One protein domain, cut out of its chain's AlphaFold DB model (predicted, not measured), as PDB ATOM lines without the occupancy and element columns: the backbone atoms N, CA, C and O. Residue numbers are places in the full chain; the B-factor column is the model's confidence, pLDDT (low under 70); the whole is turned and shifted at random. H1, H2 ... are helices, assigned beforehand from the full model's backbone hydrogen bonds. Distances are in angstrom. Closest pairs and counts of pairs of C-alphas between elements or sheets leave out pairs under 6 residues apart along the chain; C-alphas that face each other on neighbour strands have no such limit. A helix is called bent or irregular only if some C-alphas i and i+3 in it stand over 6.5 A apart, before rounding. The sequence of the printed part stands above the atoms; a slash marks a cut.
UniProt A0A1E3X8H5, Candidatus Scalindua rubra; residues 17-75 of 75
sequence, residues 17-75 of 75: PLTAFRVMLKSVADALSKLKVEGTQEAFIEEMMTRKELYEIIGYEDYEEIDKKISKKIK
ATOM      1  N   PRO A  17      13.345 -24.086   7.207       96.88
ATOM      2  CA  PRO A  17      12.714 -24.704   8.377       96.88
ATOM      3  C   PRO A  17      11.185 -24.646   8.387       96.88
ATOM      4  O   PRO A  17      10.532 -25.575   8.842       96.88
ATOM      5  N   LEU A  18      10.609 -23.543   7.902       97.88
ATOM      6  CA  LEU A  18       9.166 -23.287   7.967       97.88
ATOM      7  C   LEU A  18       8.569 -22.871   6.625       97.88
ATOM      8  O   LEU A  18       7.434 -22.402   6.590       97.88
ATOM      9  N   THR A  19       9.309 -23.003   5.524       98.12
ATOM     10  CA  THR A  19       8.859 -22.496   4.220       98.12
ATOM     11  C   THR A  19       7.540 -23.145   3.810       98.12
ATOM     12  O   THR A  19       6.557 -22.438   3.598       98.12
ATOM     13  N   ALA A  20       7.474 -24.480   3.812       97.69
ATOM     14  CA  ALA A  20       6.250 -25.212   3.477       97.69
ATOM     15  C   ALA A  20       5.106 -24.921   4.463       97.69
ATOM     16  O   ALA A  20       3.975 -24.681   4.051       97.69
ATOM     17  N   PHE A  21       5.407 -24.865   5.763       98.12
ATOM     18  CA  PHE A  21       4.403 -24.587   6.790       98.12
ATOM     19  C   PHE A  21       3.771 -23.197   6.625       98.12
ATOM     20  O   PHE A  21       2.556 -23.053   6.721       98.12
ATOM     21  N   ARG A  22       4.572 -22.168   6.319       98.44
ATOM     22  CA  ARG A  22       4.072 -20.806   6.069       98.44
ATOM     23  C   ARG A  22       3.209 -20.726   4.811       98.44
ATOM     24  O   ARG A  22       2.191 -20.042   4.839       98.44
ATOM     25  N   VAL A  23       3.593 -21.435   3.747       98.00
ATOM     26  CA  VAL A  23       2.787 -21.535   2.517       98.00
ATOM     27  C   VAL A  23       1.441 -22.197   2.822       98.00
ATOM     28  O   VAL A  23       0.401 -21.616   2.528       98.00
ATOM     29  N   MET A  24       1.451 -23.339   3.515       97.25
ATOM     30  CA  MET A  24       0.237 -24.048   3.928       97.25
ATOM     31  C   MET A  24      -0.692 -23.160   4.766       97.25
ATOM     32  O   MET A  24      -1.883 -23.079   4.480       97.25
ATOM     33  N   LEU A  25      -0.165 -22.469   5.784       98.12
ATOM     34  CA  LEU A  25      -0.976 -21.594   6.635       98.12
ATOM     35  C   LEU A  25      -1.673 -20.485   5.840       98.12
ATOM     36  O   LEU A  25      -2.818 -20.152   6.143       98.12
ATOM     37  N   LYS A  26      -1.005 -19.925   4.825       97.44
ATOM     38  CA  LYS A  26      -1.596 -18.904   3.956       97.44
ATOM     39  C   LYS A  26      -2.753 -19.480   3.131       97.44
ATOM     40  O   LYS A  26      -3.844 -18.920   3.180       97.44
ATOM     41  N   SER A  27      -2.548 -20.623   2.475       95.25
ATOM     42  CA  SER A  27      -3.594 -21.318   1.710       95.25
ATOM     43  C   SER A  27      -4.800 -21.690   2.578       95.25
ATOM     44  O   SER A  27      -5.940 -21.478   2.176       95.25
ATOM     45  N   VAL A  28      -4.565 -22.181   3.801       96.06
ATOM     46  CA  VAL A  28      -5.635 -22.517   4.756       96.06
ATOM     47  C   VAL A  28      -6.427 -21.274   5.165       96.06
ATOM     48  O   VAL A  28      -7.656 -21.320   5.196       96.06
ATOM     49  N   ALA A  29      -5.753 -20.162   5.468       97.38
ATOM     50  CA  ALA A  29      -6.432 -18.922   5.834       97.38
ATOM     51  C   ALA A  29      -7.331 -18.410   4.698       97.38
ATOM     52  O   ALA A  29      -8.496 -18.090   4.941       97.38
ATOM     53  N   ASP A  30      -6.821 -18.395   3.464       94.19
ATOM     54  CA  ASP A  30      -7.570 -17.935   2.291       94.19
ATOM     55  C   ASP A  30      -8.770 -18.856   2.001       94.19
ATOM     56  O   ASP A  30      -9.886 -18.372   1.777       94.19
ATOM     57  N   ALA A  31      -8.580 -20.177   2.117       95.00
ATOM     58  CA  ALA A  31      -9.646 -21.166   1.983       95.00
ATOM     59  C   ALA A  31     -10.776 -20.951   2.995       95.00
ATOM     60  O   ALA A  31     -11.946 -20.858   2.621       95.00
ATOM     61  N   LEU A  32     -10.435 -20.806   4.277       96.56
ATOM     62  CA  LEU A  32     -11.413 -20.596   5.344       96.56
ATOM     63  C   LEU A  32     -12.155 -19.262   5.203       96.56
ATOM     64  O   LEU A  32     -13.365 -19.205   5.430       96.56
ATOM     65  N   SER A  33     -11.459 -18.190   4.815       96.50
ATOM     66  CA  SER A  33     -12.085 -16.891   4.563       96.50
ATOM     67  C   SER A  33     -13.116 -16.964   3.439       96.50
ATOM     68  O   SER A  33     -14.218 -16.441   3.601       96.50
ATOM     69  N   LYS A  34     -12.794 -17.640   2.332       95.81
ATOM     70  CA  LYS A  34     -13.714 -17.789   1.199       95.81
ATOM     71  C   LYS A  34     -14.880 -18.714   1.533       95.81
ATOM     72  O   LYS A  34     -16.022 -18.334   1.305       95.81
ATOM     73  N   LEU A  35     -14.622 -19.848   2.191       96.88
ATOM     74  CA  LEU A  35     -15.665 -20.758   2.682       96.88
ATOM     75  C   LEU A  35     -16.673 -20.044   3.587       96.88
ATOM     76  O   LEU A  35     -17.873 -20.277   3.480       96.88
ATOM     77  N   LYS A  36     -16.201 -19.145   4.458       97.69
ATOM     78  CA  LYS A  36     -17.073 -18.351   5.333       97.69
ATOM     79  C   LYS A  36     -18.003 -17.411   4.557       97.69
ATOM     80  O   LYS A  36     -19.107 -17.150   5.027       97.69
ATOM     81  N   VAL A  37     -17.547 -16.865   3.430       97.69
ATOM     82  CA  VAL A  37     -18.307 -15.905   2.612       97.69
ATOM     83  C   VAL A  37     -19.233 -16.619   1.628       97.69
ATOM     84  O   VAL A  37     -20.397 -16.254   1.515       97.69
ATOM     85  N   GLU A  38     -18.721 -17.628   0.925       97.25
ATOM     86  CA  GLU A  38     -19.412 -18.305  -0.178       97.25
ATOM     87  C   GLU A  38     -20.252 -19.499   0.293       97.25
ATOM     88  O   GLU A  38     -21.196 -19.898  -0.383       97.25
ATOM     89  N   GLY A  39     -19.931 -20.080   1.454       97.69
ATOM     90  CA  GLY A  39     -20.638 -21.241   2.000       97.69
ATOM     91  C   GLY A  39     -20.393 -22.550   1.240       97.69
ATOM     92  O   GLY A  39     -21.047 -23.547   1.538       97.69
ATOM     93  N   THR A  40     -19.468 -22.569   0.276       97.19
ATOM     94  CA  THR A  40     -19.128 -23.737  -0.550       97.19
ATOM     95  C   THR A  40     -17.651 -23.733  -0.946       97.19
ATOM     96  O   THR A  40     -17.011 -22.684  -0.992       97.19
ATOM     97  N   GLN A  41     -17.101 -24.915  -1.230       94.88
ATOM     98  CA  GLN A  41     -15.719 -25.121  -1.674       94.88
ATOM     99  C   GLN A  41     -15.532 -25.116  -3.198       94.88
ATOM    100  O   GLN A  41     -14.413 -25.341  -3.650       94.88
ATOM    101  N   GLU A  42     -16.590 -24.923  -3.996       95.69
ATOM    102  CA  GLU A  42     -16.554 -25.055  -5.468       95.69
ATOM    103  C   GLU A  42     -15.369 -24.334  -6.117       95.69
ATOM    104  O   GLU A  42     -14.701 -24.881  -6.992       95.69
ATOM    105  N   ALA A  43     -15.047 -23.137  -5.635       91.62
ATOM    106  CA  ALA A  43     -13.975 -22.330  -6.188       91.62
ATOM    107  C   ALA A  43     -12.550 -22.807  -5.833       91.62
ATOM    108  O   ALA A  43     -11.597 -22.154  -6.245       91.62
ATOM    109  N   PHE A  44     -12.402 -23.895  -5.069       91.62
ATOM    110  CA  PHE A  44     -11.120 -24.517  -4.716       91.62
ATOM    111  C   PHE A  44     -10.898 -25.880  -5.370       91.62
ATOM    112  O   PHE A  44      -9.819 -26.435  -5.211       91.62
ATOM    113  N   ILE A  45     -11.876 -26.440  -6.091       93.06
ATOM    114  CA  ILE A  45     -11.794 -27.823  -6.596       93.06
ATOM    115  C   ILE A  45     -10.525 -28.070  -7.426       93.06
ATOM    116  O   ILE A  45      -9.875 -29.091  -7.228       93.06
ATOM    117  N   GLU A  46     -10.139 -27.118  -8.275       93.06
ATOM    118  CA  GLU A  46      -8.932 -27.213  -9.114       93.06
ATOM    119  C   GLU A  46      -7.619 -26.991  -8.336       93.06
ATOM    120  O   GLU A  46      -6.548 -27.368  -8.801       93.06
ATOM    121  N   GLU A  47      -7.681 -26.370  -7.155       90.75
ATOM    122  CA  GLU A  47      -6.517 -26.100  -6.294       90.75
ATOM    123  C   GLU A  47      -6.323 -27.180  -5.217       90.75
ATOM    124  O   GLU A  47      -5.284 -27.239  -4.554       90.75
ATOM    125  N   MET A  48      -7.333 -28.023  -5.004       94.12
ATOM    126  CA  MET A  48      -7.303 -29.086  -4.012       94.12
ATOM    127  C   MET A  48      -6.548 -30.306  -4.533       94.12
ATOM    128  O   MET A  48      -6.717 -30.734  -5.671       94.12
ATOM    129  N   MET A  49      -5.794 -30.941  -3.634       96.00
ATOM    130  CA  MET A  49      -5.286 -32.290  -3.861       96.00
ATOM    131  C   MET A  49      -6.449 -33.232  -4.188       96.00
ATOM    132  O   MET A  49      -7.436 -33.320  -3.449       96.00
ATOM    133  N   THR A  50      -6.317 -33.965  -5.285       96.69
ATOM    134  CA  THR A  50      -7.297 -34.956  -5.708       96.69
ATOM    135  C   THR A  50      -7.303 -36.156  -4.762       96.69
ATOM    136  O   THR A  50      -6.330 -36.473  -4.075       96.69
ATOM    137  N   ARG A  51      -8.408 -36.910  -4.764       96.12
ATOM    138  CA  ARG A  51      -8.499 -38.158  -3.985       96.12
ATOM    139  C   ARG A  51      -7.441 -39.180  -4.395       96.12
ATOM    140  O   ARG A  51      -6.973 -39.923  -3.543       96.12
ATOM    141  N   LYS A  52      -7.085 -39.214  -5.682       96.12
ATOM    142  CA  LYS A  52      -6.071 -40.126  -6.209       96.12
ATOM    143  C   LYS A  52      -4.691 -39.791  -5.640       96.12
ATOM    144  O   LYS A  52      -4.059 -40.671  -5.075       96.12
ATOM    145  N   GLU A  53      -4.280 -38.526  -5.709       96.75
ATOM    146  CA  GLU A  53      -3.009 -38.069  -5.125       96.75
ATOM    147  C   GLU A  53      -2.958 -38.340  -3.616       96.75
ATOM    148  O   GLU A  53      -1.948 -38.818  -3.104       96.75
ATOM    149  N   LEU A  54      -4.068 -38.117  -2.899       96.69
ATOM    150  CA  LEU A  54      -4.153 -38.453  -1.478       96.69
ATOM    151  C   LEU A  54      -3.937 -39.955  -1.227       96.69
ATOM    152  O   LEU A  54      -3.219 -40.313  -0.297       96.69
ATOM    153  N   TYR A  55      -4.551 -40.828  -2.030       96.56
ATOM    154  CA  TYR A  55      -4.405 -42.282  -1.903       96.56
ATOM    155  C   TYR A  55      -2.984 -42.765  -2.170       96.56
ATOM    156  O   TYR A  55      -2.506 -43.637  -1.446       96.56
ATOM    157  N   GLU A  56      -2.304 -42.165  -3.142       96.44
ATOM    158  CA  GLU A  56      -0.892 -42.432  -3.412       96.44
ATOM    159  C   GLU A  56      -0.016 -42.014  -2.218       96.44
ATOM    160  O   GLU A  56       0.827 -42.790  -1.775       96.44
ATOM    161  N   ILE A  57      -0.263 -40.837  -1.627       96.69
ATOM    162  CA  ILE A  57       0.506 -40.332  -0.474       96.69
ATOM    163  C   ILE A  57       0.348 -41.218   0.764       96.69
ATOM    164  O   ILE A  57       1.323 -41.457   1.477       96.69
ATOM    165  N   ILE A  58      -0.870 -41.685   1.052       96.19
ATOM    166  CA  ILE A  58      -1.139 -42.501   2.248       96.19
ATOM    167  C   ILE A  58      -0.933 -44.005   2.014       96.19
ATOM    168  O   ILE A  58      -1.228 -44.791   2.913       96.19
ATOM    169  N   GLY A  59      -0.465 -44.413   0.826       95.94
ATOM    170  CA  GLY A  59      -0.230 -45.819   0.482       95.94
ATOM    171  C   GLY A  59      -1.501 -46.669   0.521       95.94
ATOM    172  O   GLY A  59      -1.476 -47.814   0.967       95.94
ATOM    173  N   TYR A  60      -2.645 -46.106   0.121       96.06
ATOM    174  CA  TYR A  60      -3.954 -46.744   0.310       96.06
ATOM    175  C   TYR A  60      -4.051 -48.129  -0.355       96.06
ATOM    176  O   TYR A  60      -4.622 -49.054   0.225       96.06
ATOM    177  N   GLU A  61      -3.473 -48.288  -1.549       93.25
ATOM    178  CA  GLU A  61      -3.490 -49.554  -2.296       93.25
ATOM    179  C   GLU A  61      -2.728 -50.676  -1.572       93.25
ATOM    180  O   GLU A  61      -3.170 -51.827  -1.589       93.25
ATOM    181  N   ASP A  62      -1.649 -50.342  -0.860       95.06
ATOM    182  CA  ASP A  62      -0.855 -51.315  -0.102       95.06
ATOM    183  C   ASP A  62      -1.689 -51.937   1.025       95.06
ATOM    184  O   ASP A  62      -1.691 -53.156   1.231       95.06
ATOM    185  N   TYR A  63      -2.460 -51.106   1.732       94.06
ATOM    186  CA  TYR A  63      -3.384 -51.571   2.764       94.06
ATOM    187  C   TYR A  63      -4.487 -52.459   2.181       94.06
ATOM    188  O   TYR A  63      -4.829 -53.486   2.772       94.06
ATOM    189  N   GLU A  64      -5.019 -52.101   1.013       93.56
ATOM    190  CA  GLU A  64      -6.050 -52.887   0.334       93.56
ATOM    191  C   GLU A  64      -5.522 -54.270  -0.096       93.56
ATOM    192  O   GLU A  64      -6.219 -55.282   0.027       93.56
ATOM    193  N   GLU A  65      -4.273 -54.353  -0.568       94.69
ATOM    194  CA  GLU A  65      -3.643 -55.623  -0.934       94.69
ATOM    195  C   GLU A  65      -3.433 -56.528   0.289       94.69
ATOM    196  O   GLU A  65      -3.698 -57.737   0.234       94.69
ATOM    197  N   ILE A  66      -2.987 -55.950   1.410       95.25
ATOM    198  CA  ILE A  66      -2.825 -56.664   2.681       95.25
ATOM    199  C   ILE A  66      -4.167 -57.239   3.139       95.25
ATOM    200  O   ILE A  66      -4.244 -58.432   3.451       95.25
ATOM    201  N   ASP A  67      -5.231 -56.436   3.127       94.62
ATOM    202  CA  ASP A  67      -6.562 -56.869   3.558       94.62
ATOM    203  C   ASP A  67      -7.098 -58.014   2.681       94.62
ATOM    204  O   ASP A  67      -7.524 -59.062   3.180       94.62
ATOM    205  N   LYS A  68      -6.940 -57.902   1.354       94.62
ATOM    206  CA  LYS A  68      -7.281 -58.975   0.403       94.62
ATOM    207  C   LYS A  68      -6.518 -60.270   0.694       94.62
ATOM    208  O   LYS A  68      -7.098 -61.355   0.601       94.62
ATOM    209  N   LYS A  69      -5.225 -60.192   1.035       94.69
ATOM    210  CA  LYS A  69      -4.408 -61.367   1.401       94.69
ATOM    211  C   LYS A  69      -4.892 -62.007   2.703       94.69
ATOM    212  O   LYS A  69      -4.961 -63.233   2.771       94.69
ATOM    213  N   ILE A  70      -5.232 -61.206   3.712       94.25
ATOM    214  CA  ILE A  70      -5.735 -61.694   5.004       94.25
ATOM    215  C   ILE A  70      -7.102 -62.364   4.823       94.25
ATOM    216  O   ILE A  70      -7.275 -63.512   5.227       94.25
ATOM    217  N   SER A  71      -8.036 -61.708   4.133       93.31
ATOM    218  CA  SER A  71      -9.377 -62.241   3.856       93.31
ATOM    219  C   SER A  71      -9.334 -63.595   3.134       93.31
ATOM    220  O   SER A  71     -10.072 -64.517   3.482       93.31
ATOM    221  N   LYS A  72      -8.414 -63.758   2.172       89.12
ATOM    222  CA  LYS A  72      -8.204 -65.025   1.450       89.12
ATOM    223  C   LYS A  72      -7.589 -66.141   2.296       89.12
ATOM    224  O   LYS A  72      -7.779 -67.293   1.945       89.12
ATOM    225  N   LYS A  73      -6.830 -65.823   3.351       81.06
ATOM    226  CA  LYS A  73      -6.226 -66.821   4.256       81.06
ATOM    227  C   LYS A  73      -7.190 -67.323   5.334       81.06
ATOM    228  O   LYS A  73      -6.931 -68.366   5.922       81.06
ATOM    229  N   ILE A  74      -8.226 -66.544   5.644       79.06
ATOM    230  CA  ILE A  74      -9.221 -66.859   6.683       79.06
ATOM    231  C   ILE A  74     -10.413 -67.648   6.102       79.06
ATOM    232  O   ILE A  74     -11.137 -68.297   6.855       79.06
ATOM    233  N   LYS A  75     -10.609 -67.612   4.777       56.00
ATOM    234  CA  LYS A  75     -11.510 -68.514   4.044       56.00
ATOM    235  C   LYS A  75     -10.827 -69.835   3.719       56.00
ATOM    236  O   LYS A  75     -11.553 -70.851   3.728       56.00
TER     237      LYS A  75
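This is residues 17 to 75 of the 75 residues of a protein of Candidatus Scalindua rubra (UniProt A0A1E3X8H5). One long helix, H1, stands crosswise at one end of a thin, open chain, and from its last residues a long loop leads away to a short helix, H2, and then to an outstretched helix, H3, which forms the far end; the outline is roughly an open L, with no core in which the three helices meet. H2 and H3 form a corner about a tight link, and H3 reaches away from H1 as a free arm. The printed part has 59 residues with three named helices, in the order H1, H2, H3 along the chain, and no named strand; the class is all helix. The whole is extended, with a radius of gyration of the C-alphas of 18.1 A, and flat, its C-alphas spanning 53 by 34 by 16 A along their three main axes.

The longest helix by residues is H1, residues 19 to 38, and it touches no helix. The next helix along the chain is H2, residues 51 to 57, and H1 and H2 are apart, with no C-alpha of the one within 8 A of the other. The last helix is H3, residues 60 to 74, and H1 and H3 are apart as well. H2 and H3 are near each other, close but not clearly touching, with 1 pair of C-alphas within 8 A. That closest pair is the C-alphas of Tyr 55 and Glu 61, 7.3 A apart. The lines of H2 and H3 are about perpendicular, at 81 degrees, and their centres are 18.5 A apart. No two helices form a hairpin. In the backbones of H1, H2 and H3 every pair of O of residue i and N of residue i+4 is within hydrogen-bond range. Three stretches stand free, with no C-alpha 8 or more residues apart along the chain within 10 A: residues 17 to 26, of which 19 to 26 belong to H1; residues 53 to 59, of which 53 to 57 belong to H2; and residues 61 to 75, of which 61 to 74 belong to H3.

H1 has 20 residues, Thr 19 to Glu 38, and measures 28.9 A from first to last C-alpha. It begins with C-alpha 19 at (8.859, -22.496, 4.220) and ends with C-alpha 38 at (-19.412, -18.305, -0.178), with the x value changing most between these ends. H2 has 7 residues, Arg 51 to Ile 57, and measures 9.9 A; its C-alpha 51 is at (-8.499, -38.158, -3.985). H3 has 15 residues, Tyr 60 to Ile 74, and measures 21.7 A. Its C-alpha 60 is at (-3.954, -46.744, 0.310) and its C-alpha 74 at (-9.221, -66.859, 6.683), with the y value changing most. No helix is bent or irregular.

The two C-alphas farthest apart are those of Val 37 and Lys 75, at 53.1 A, while the first and last printed C-alphas, those of Pro 17 and Lys 75, are 50.2 A apart. The printed part runs from residue 17 to residue 75, the chain's last residue, and has no cut. The link from H1 to H2 is long, with 12 residues, 39 to 50, and no named element in it; their C-alphas lie 6 to 20 A from the mean of the C-alphas. The link from H2 to H3 is tight, with 2 residues. The mean pLDDT of the printed part is 94.5, with means of 97 for H1, 96 for H2 and 92 for H3. One printed residue, Lys 75, is under 70 in this predicted model.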